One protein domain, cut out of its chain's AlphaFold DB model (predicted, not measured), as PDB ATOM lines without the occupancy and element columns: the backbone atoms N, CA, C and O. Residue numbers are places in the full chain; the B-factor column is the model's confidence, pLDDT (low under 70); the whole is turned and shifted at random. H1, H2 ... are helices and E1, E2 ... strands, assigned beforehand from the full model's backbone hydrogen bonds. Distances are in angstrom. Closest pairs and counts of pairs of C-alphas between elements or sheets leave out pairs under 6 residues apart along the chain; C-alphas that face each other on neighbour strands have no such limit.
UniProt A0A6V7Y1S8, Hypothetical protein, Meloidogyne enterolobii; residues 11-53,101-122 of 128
ATOM      1  N   ASP A  11     268.660 254.630 212.297       87.25
ATOM      2  CA  ASP A  11     268.042 253.613 213.144       87.25
ATOM      3  C   ASP A  11     266.683 254.114 213.659       87.25
ATOM      4  O   ASP A  11     265.734 253.341 213.780       87.25
ATOM      5  N   PHE A  12     266.577 255.428 213.909       89.19
ATOM      6  CA  PHE A  12     265.365 256.080 214.403       89.19
ATOM      7  C   PHE A  12     265.145 257.448 213.756       89.19
ATOM      8  O   PHE A  12     266.085 258.232 213.600       89.19
ATOM      9  N   ASP A  13     263.881 257.763 213.476       90.88
ATOM     10  CA  ASP A  13     263.442 259.097 213.076       90.88
ATOM     11  C   ASP A  13     262.741 259.797 214.247       90.88
ATOM     12  O   ASP A  13     261.811 259.255 214.848       90.88
ATOM     13  N   ILE A  14     263.154 261.027 214.543       92.31
ATOM     14  CA  ILE A  14     262.543 261.880 215.563       92.31
ATOM     15  C   ILE A  14     262.023 263.149 214.891       92.31
ATOM     16  O   ILE A  14     262.764 263.862 214.215       92.31
ATOM     17  N   TYR A  15     260.747 263.454 215.111       91.06
ATOM     18  CA  TYR A  15     260.075 264.607 214.519       91.06
ATOM     19  C   TYR A  15     259.689 265.621 215.585       91.06
ATOM     20  O   TYR A  15     259.280 265.258 216.687       91.06
ATOM     21  N   GLY A  16     259.741 266.898 215.225       90.12
ATOM     22  CA  GLY A  16     259.177 267.964 216.044       90.12
ATOM     23  C   GLY A  16     260.147 269.093 216.320       90.12
ATOM     24  O   GLY A  16     261.354 268.986 216.109       90.12
ATOM     25  N   ASN A  17     259.603 270.196 216.822       89.94
ATOM     26  CA  ASN A  17     260.407 271.309 217.295       89.94
ATOM     27  C   ASN A  17     260.873 271.039 218.734       89.94
ATOM     28  O   ASN A  17     260.254 271.502 219.690       89.94
ATOM     29  N   LEU A  18     261.910 270.210 218.864       92.69
ATOM     30  CA  LEU A  18     262.420 269.736 220.148       92.69
ATOM     31  C   LEU A  18     263.574 270.601 220.649       92.69
ATOM     32  O   LEU A  18     264.413 271.065 219.868       92.69
ATOM     33  N   THR A  19     263.650 270.757 221.967       93.94
ATOM     34  CA  THR A  19     264.883 271.181 222.633       93.94
ATOM     35  C   THR A  19     265.880 270.028 222.725       93.94
ATOM     36  O   THR A  19     265.512 268.861 222.575       93.94
ATOM     37  N   LEU A  20     267.150 270.325 223.012       92.12
ATOM     38  CA  LEU A  20     268.161 269.287 223.230       92.12
ATOM     39  C   LEU A  20     267.789 268.340 224.385       92.12
ATOM     40  O   LEU A  20     267.983 267.133 224.267       92.12
ATOM     41  N   SER A  21     267.195 268.861 225.464       92.00
ATOM     42  CA  SER A  21     266.687 268.038 226.570       92.00
ATOM     43  C   SER A  21     265.593 267.080 226.108       92.00
ATOM     44  O   SER A  21     265.660 265.887 226.391       92.00
ATOM     45  N   GLN A  22     264.608 267.583 225.361       94.31
ATOM     46  CA  GLN A  22     263.524 266.747 224.843       94.31
ATOM     47  C   GLN A  22     264.048 265.695 223.863       94.31
ATOM     48  O   GLN A  22     263.587 264.562 223.864       94.31
ATOM     49  N   PHE A  23     265.052 266.042 223.059       94.38
ATOM     50  CA  PHE A  23     265.707 265.097 222.164       94.38
ATOM     51  C   PHE A  23     266.410 263.960 222.922       94.38
ATOM     52  O   PHE A  23     266.295 262.803 222.519       94.38
ATOM     53  N   PHE A  24     267.073 264.246 224.050       92.62
ATOM     54  CA  PHE A  24     267.611 263.197 224.923       92.62
ATOM     55  C   PHE A  24     266.518 262.292 225.489       92.62
ATOM     56  O   PHE A  24     266.702 261.075 225.531       92.62
ATOM     57  N   ASP A  25     265.392 262.873 225.907       93.38
ATOM     58  CA  ASP A  25     264.261 262.106 226.424       93.38
ATOM     59  C   ASP A  25     263.674 261.183 225.351       93.38
ATOM     60  O   ASP A  25     263.410 260.016 225.639       93.38
ATOM     61  N   GLU A  26     263.537 261.654 224.107       94.12
ATOM     62  CA  GLU A  26     263.117 260.813 222.982       94.12
ATOM     63  C   GLU A  26     264.103 259.663 222.742       94.12
ATOM     64  O   GLU A  26     263.693 258.506 222.710       94.12
ATOM     65  N   ILE A  27     265.410 259.927 222.677       92.12
ATOM     66  CA  ILE A  27     266.421 258.866 222.507       92.12
ATOM     67  C   ILE A  27     266.346 257.835 223.639       92.12
ATOM     68  O   ILE A  27     266.454 256.628 223.404       92.12
ATOM     69  N   LYS A  28     266.157 258.287 224.880       92.75
ATOM     70  CA  LYS A  28     266.073 257.404 226.044       92.75
ATOM     71  C   LYS A  28     264.865 256.470 225.970       92.75
ATOM     72  O   LYS A  28     264.974 255.336 226.427       92.75
ATOM     73  N   LYS A  29     263.742 256.906 225.382       92.25
ATOM     74  CA  LYS A  29     262.554 256.051 225.193       92.25
ATOM     75  C   LYS A  29     262.844 254.838 224.308       92.25
ATOM     76  O   LYS A  29     262.277 253.783 224.560       92.25
ATOM     77  N   PHE A  30     263.715 254.976 223.308       89.44
ATOM     78  CA  PHE A  30     264.035 253.886 222.375       89.44
ATOM     79  C   PHE A  30     265.273 253.081 222.780       89.44
ATOM     80  O   PHE A  30     265.340 251.884 222.531       89.44
ATOM     81  N   THR A  31     266.265 253.728 223.395       89.31
ATOM     82  CA  THR A  31     267.548 253.088 223.745       89.31
ATOM     83  C   THR A  31     267.597 252.552 225.174       89.31
ATOM     84  O   THR A  31     268.559 251.871 225.529       89.31
ATOM     85  N   GLU A  32     266.616 252.921 226.009       90.56
ATOM     86  CA  GLU A  32     266.556 252.637 227.452       90.56
ATOM     87  C   GLU A  32     267.838 253.036 228.211       90.56
ATOM     88  O   GLU A  32     268.126 252.561 229.309       90.56
ATOM     89  N   SER A  33     268.624 253.952 227.635       91.38
ATOM     90  CA  SER A  33     269.943 254.341 228.116       91.38
ATOM     91  C   SER A  33     270.124 255.856 228.050       91.38
ATOM     92  O   SER A  33     269.484 256.560 227.276       91.38
ATOM     93  N   GLN A  34     271.020 256.382 228.888       91.12
ATOM     94  CA  GLN A  34     271.417 257.787 228.818       91.12
ATOM     95  C   GLN A  34     272.403 258.018 227.675       91.12
ATOM     96  O   GLN A  34     273.240 257.157 227.384       91.12
ATOM     97  N   VAL A  35     272.335 259.209 227.087       90.88
ATOM     98  CA  VAL A  35     273.254 259.667 226.048       90.88
ATOM     99  C   VAL A  35     274.563 260.155 226.672       90.88
ATOM    100  O   VAL A  35     274.558 260.984 227.581       90.88
ATOM    101  N   ARG A  36     275.690 259.663 226.154       90.94
ATOM    102  CA  ARG A  36     277.049 260.119 226.480       90.94
ATOM    103  C   ARG A  36     277.564 261.147 225.486       90.94
ATOM    104  O   ARG A  36     278.127 262.156 225.896       90.94
ATOM    105  N   PHE A  37     277.373 260.896 224.193       91.56
ATOM    106  CA  PHE A  37     277.862 261.771 223.129       91.56
ATOM    107  C   PHE A  37     276.810 261.963 222.047       91.56
ATOM    108  O   PHE A  37     276.089 261.026 221.710       91.56
ATOM    109  N   ILE A  38     276.786 263.166 221.473       92.38
ATOM    110  CA  ILE A  38     276.086 263.455 220.221       92.38
ATOM    111  C   ILE A  38     277.069 264.105 219.259       92.38
ATOM    112  O   ILE A  38     277.737 265.087 219.597       92.38
ATOM    113  N   ILE A  39     277.107 263.575 218.044       92.12
ATOM    114  CA  ILE A  39     277.876 264.103 216.923       92.12
ATOM    115  C   ILE A  39     276.920 264.261 215.740       92.12
ATOM    116  O   ILE A  39     276.114 263.375 215.492       92.12
ATOM    117  N   SER A  40     276.999 265.362 214.998       92.12
ATOM    118  CA  SER A  40     276.370 265.483 213.680       92.12
ATOM    119  C   SER A  40     277.465 265.667 212.641       92.12
ATOM    120  O   SER A  40     278.205 266.642 212.709       92.12
ATOM    121  N   GLY A  41     277.606 264.733 211.699       88.44
ATOM    122  CA  GLY A  41     278.746 264.745 210.777       88.44
ATOM    123  C   GLY A  41     280.065 264.603 211.536       88.44
ATOM    124  O   GLY A  41     280.295 263.588 212.188       88.44
ATOM    125  N   ASP A  42     280.919 265.618 211.476       88.12
ATOM    126  CA  ASP A  42     282.151 265.721 212.272       88.12
ATOM    127  C   ASP A  42     282.050 266.751 213.419       88.12
ATOM    128  O   ASP A  42     282.998 266.932 214.200       88.12
ATOM    129  N   LEU A  43     280.890 267.398 213.557       88.88
ATOM    130  CA  LEU A  43     280.593 268.386 214.581       88.88
ATOM    131  C   LEU A  43     280.125 267.706 215.873       88.88
ATOM    132  O   LEU A  43     279.083 267.055 215.924       88.88
ATOM    133  N   GLN A  44     280.887 267.886 216.947       89.00
ATOM    134  CA  GLN A  44     280.543 267.364 218.268       89.00
ATOM    135  C   GLN A  44     279.603 268.337 218.984       89.00
ATOM    136  O   GLN A  44     279.985 269.474 219.247       89.00
ATOM    137  N   ILE A  45     278.393 267.874 219.300       89.19
ATOM    138  CA  ILE A  45     277.312 268.685 219.879       89.19
ATOM    139  C   ILE A  45     277.196 268.483 221.391       89.19
ATOM    140  O   ILE A  45     276.907 269.417 222.132       89.19
ATOM    141  N   TYR A  46     277.410 267.257 221.864       88.88
ATOM    142  CA  TYR A  46     277.275 266.922 223.278       88.88
ATOM    143  C   TYR A  46     278.323 265.896 223.701       88.88
ATOM    144  O   TYR A  46     278.685 264.998 222.936       88.88
ATOM    145  N   ASN A  47     278.797 266.034 224.936       88.00
ATOM    146  CA  ASN A  47     279.695 265.105 225.605       88.00
ATOM    147  C   ASN A  47     279.448 265.202 227.104       88.00
ATOM    148  O   ASN A  47     279.761 266.231 227.679       88.00
ATOM    149  N   CYS A  48     278.956 264.146 227.741       84.38
ATOM    150  CA  CYS A  48     278.641 264.155 229.169       84.38
ATOM    151  C   CYS A  48     279.866 264.357 230.084       84.38
ATOM    152  O   CYS A  48     279.705 264.711 231.247       84.38
ATOM    153  N   TYR A  49     281.085 264.117 229.586       81.88
ATOM    154  CA  TYR A  49     282.329 264.316 230.337       81.88
ATOM    155  C   TYR A  49     282.876 265.738 230.219       81.88
ATOM    156  O   TYR A  49     283.645 266.182 231.070       81.88
ATOM    157  N   ALA A  50     282.509 266.447 229.153       73.50
ATOM    158  CA  ALA A  50     282.749 267.874 229.061       73.50
ATOM    159  C   ALA A  50     281.550 268.550 229.720       73.50
ATOM    160  O   ALA A  50     280.418 268.214 229.410       73.50
ATOM    161  N   ASN A  51     281.772 269.462 230.660       58.50
ATOM    162  CA  ASN A  51     280.691 270.145 231.365       58.50
ATOM    163  C   ASN A  51     279.826 270.916 230.342       58.50
ATOM    164  O   ASN A  51     280.171 272.033 229.957       58.50
ATOM    165  N   VAL A  52     278.772 270.291 229.808       60.81
ATOM    166  CA  VAL A  52     277.902 270.921 228.816       60.81
ATOM    167  C   VAL A  52     277.157 272.006 229.556       60.81
ATOM    168  O   VAL A  52     276.518 271.721 230.569       60.81
ATOM    169  N   ALA A  53     277.287 273.252 229.095       61.28
ATOM    170  CA  ALA A  53     276.616 274.343 229.773       61.28
ATOM    171  C   ALA A  53     275.106 274.033 229.791       61.28
ATOM    172  O   ALA A  53     274.533 273.760 228.727       61.28
ATOM    173  N   GLY A 101     264.919 268.703 203.874       81.75
ATOM    174  CA  GLY A 101     263.854 269.386 204.617       81.75
ATOM    175  C   GLY A 101     264.307 270.060 205.919       81.75
ATOM    176  O   GLY A 101     263.472 270.330 206.777       81.75
ATOM    177  N   GLY A 102     265.608 270.336 206.075       85.12
ATOM    178  CA  GLY A 102     266.152 271.049 207.239       85.12
ATOM    179  C   GLY A 102     266.358 270.169 208.474       85.12
ATOM    180  O   GLY A 102     266.407 270.681 209.592       85.12
ATOM    181  N   GLY A 103     266.438 268.850 208.284       91.56
ATOM    182  CA  GLY A 103     266.771 267.899 209.340       91.56
ATOM    183  C   GLY A 103     268.279 267.737 209.545       91.56
ATOM    184  O   GLY A 103     269.094 268.245 208.775       91.56
ATOM    185  N   TYR A 104     268.649 266.967 210.565       93.44
ATOM    186  CA  TYR A 104     270.040 266.631 210.867       93.44
ATOM    187  C   TYR A 104     270.168 265.153 211.221       93.44
ATOM    188  O   TYR A 104     269.365 264.610 211.981       93.44
ATOM    189  N   TYR A 105     271.217 264.521 210.706       93.69
ATOM    190  CA  TYR A 105     271.665 263.217 211.169       93.69
ATOM    191  C   TYR A 105     272.577 263.387 212.380       93.69
ATOM    192  O   TYR A 105     273.534 264.170 212.359       93.69
ATOM    193  N   PHE A 106     272.299 262.602 213.411       94.31
ATOM    194  CA  PHE A 106     273.071 262.519 214.635       94.31
ATOM    195  C   PHE A 106     273.563 261.097 214.849       94.31
ATOM    196  O   PHE A 106     272.793 260.150 214.775       94.31
ATOM    197  N   THR A 107     274.834 260.949 215.183       94.56
ATOM    198  CA  THR A 107     275.363 259.734 215.784       94.56
ATOM    199  C   THR A 107     275.373 259.928 217.293       94.56
ATOM    200  O   THR A 107     275.974 260.872 217.815       94.56
ATOM    201  N   VAL A 108     274.682 259.036 217.991       94.12
ATOM    202  CA  VAL A 108     274.460 259.087 219.431       94.12
ATOM    203  C   VAL A 108     275.143 257.892 220.076       94.12
ATOM    204  O   VAL A 108     274.849 256.755 219.721       94.12
ATOM    205  N   LEU A 109     276.035 258.145 221.033       94.00
ATOM    206  CA  LEU A 109     276.636 257.097 221.861       94.00
ATOM    207  C   LEU A 109     275.948 257.074 223.221       94.00
ATOM    208  O   LEU A 109     275.911 258.097 223.908       94.00
ATOM    209  N   CYS A 110     275.449 255.912 223.620       93.00
ATOM    210  CA  CYS A 110     274.732 255.696 224.871       93.00
ATOM    211  C   CYS A 110     275.625 255.048 225.953       93.00
ATOM    212  O   CYS A 110     276.688 254.503 225.667       93.00
ATOM    213  N   ASN A 111     275.210 255.114 227.224       89.50
ATOM    214  CA  ASN A 111     275.951 254.573 228.378       89.50
ATOM    215  C   ASN A 111     276.247 253.065 228.315       89.50
ATOM    216  O   ASN A 111     277.212 252.619 228.929       89.50
ATOM    217  N   ASN A 112     275.423 252.302 227.604       88.38
ATOM    218  CA  ASN A 112     275.597 250.871 227.346       88.38
ATOM    219  C   ASN A 112     276.557 250.575 226.174       88.38
ATOM    220  O   ASN A 112     276.512 249.484 225.616       88.38
ATOM    221  N   ASP A 113     277.364 251.560 225.766       86.44
ATOM    222  CA  ASP A 113     278.303 251.511 224.638       86.44
ATOM    223  C   ASP A 113     277.648 251.182 223.283       86.44
ATOM    224  O   ASP A 113     278.318 250.801 222.324       86.44
ATOM    225  N   THR A 114     276.331 251.387 223.175       90.75
ATOM    226  CA  THR A 114     275.612 251.291 221.900       90.75
ATOM    227  C   THR A 114     275.637 252.620 221.163       90.75
ATOM    228  O   THR A 114     275.537 253.693 221.768       90.75
ATOM    229  N   MET A 115     275.769 252.538 219.842       92.88
ATOM    230  CA  MET A 115     275.786 253.683 218.946       92.88
ATOM    231  C   MET A 115     274.572 253.621 218.023       92.88
ATOM    232  O   MET A 115     274.326 252.577 217.425       92.88
ATOM    233  N   HIS A 116     273.859 254.739 217.901       92.56
ATOM    234  CA  HIS A 116     272.642 254.856 217.095       92.56
ATOM    235  C   HIS A 116     272.736 256.062 216.165       92.56
ATOM    236  O   HIS A 116     273.152 257.145 216.582       92.56
ATOM    237  N   ASN A 117     272.328 255.888 214.917       93.19
ATOM    238  CA  ASN A 117     272.126 256.958 213.956       93.19
ATOM    239  C   ASN A 117     270.678 257.434 214.044       93.19
ATOM    240  O   ASN A 117     269.741 256.709 213.728       93.19
ATOM    241  N   VAL A 118     270.490 258.672 214.466       93.75
ATOM    242  CA  VAL A 118     269.184 259.285 214.674       93.75
ATOM    243  C   VAL A 118     269.008 260.400 213.662       93.75
ATOM    244  O   VAL A 118     269.840 261.303 213.574       93.75
ATOM    245  N   LEU A 119     267.921 260.360 212.903       94.00
ATOM    246  CA  LEU A 119     267.531 261.454 212.032       94.00
ATOM    247  C   LEU A 119     266.500 262.313 212.752       94.00
ATOM    248  O   LEU A 119     265.376 261.888 213.003       94.00
ATOM    249  N   TRP A 120     266.879 263.543 213.076       94.06
ATOM    250  CA  TRP A 120     265.928 264.540 213.545       94.06
ATOM    251  C   TRP A 120     265.390 265.343 212.363       94.06
ATOM    252  O   TRP A 120     266.158 265.787 211.506       94.06
ATOM    253  N   ARG A 121     264.078 265.581 212.341       92.12
ATOM    254  CA  ARG A 121     263.428 266.463 211.372       92.12
ATOM    255  C   ARG A 121     262.530 267.478 212.075       92.12
ATOM    256  O   ARG A 121     261.814 267.116 213.017       92.12
ATOM    257  N   PRO A 122     262.495 268.735 211.596       89.75
ATOM    258  CA  PRO A 122     261.456 269.656 212.026       89.75
ATOM    259  C   PRO A 122     260.089 269.054 211.678       89.75
ATOM    260  O   PRO A 122     259.955 268.319 210.693       89.75
TER     261      PRO A 122
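AT A GLANCE: This is residues 11 to 53 and 101 to 122 of the 128 residues of the protein "Hypothetical protein" of Meloidogyne enterolobii (UniProt A0A6V7Y1S8). One strongly twisted sheet of five strands has a single helix, H1, packed on one face, making two layers. The printed part has 65 residues, in the order E1 H1 E2 E3 E4 E5; the mixed sheet runs E1 E5 E4 E2 E3, and the class is mixed. It is compact, with a radius of gyration of the C-alphas of 11.0 A and spans of 32 by 23 by 19 A.

HOW THE PARTS SIT: E1, residues 12 to 15, is parallel to E5, residues 115 to 121, with N 14 and O 119 2.8 A apart. H1, residues 20 to 31, is on the sheet, with 7 of 8 O i to N i+4 pairs within hydrogen-bond range. Its closest C-alpha pair with E2, residues 35 to 40, is Phe 24 and Val 35, 6.8 A. E1, H1 and E2 make a split strand-helix-strand unit, two strands of one sheet with a helix between them along the chain and with E5 and E4 between them in the sheet; its crossover is right-handed. E2 and E3, residues 43 to 47, form a hairpin, N 40 to O 43 2.8 A. E4, residues 103 to 110, is antiparallel to E2, N 107 to O 39 2.8 A, and forms a hairpin with E5, N 106 to O 118 2.8 A.

IN THESE COORDINATES: E1 begins at C-alpha 12 (265.365, 256.080, 214.403). H1 is 16.2 A long, E4 21.3 A and E5 19.3 A, ending at C-alpha 121 (263.428, 266.463, 211.372).

THE WHOLE: Residues 54 to 100 are not printed; C-alphas 53 and 101 are 28.6 A apart across the cut. Residues 51 to 53 have pLDDT under 70.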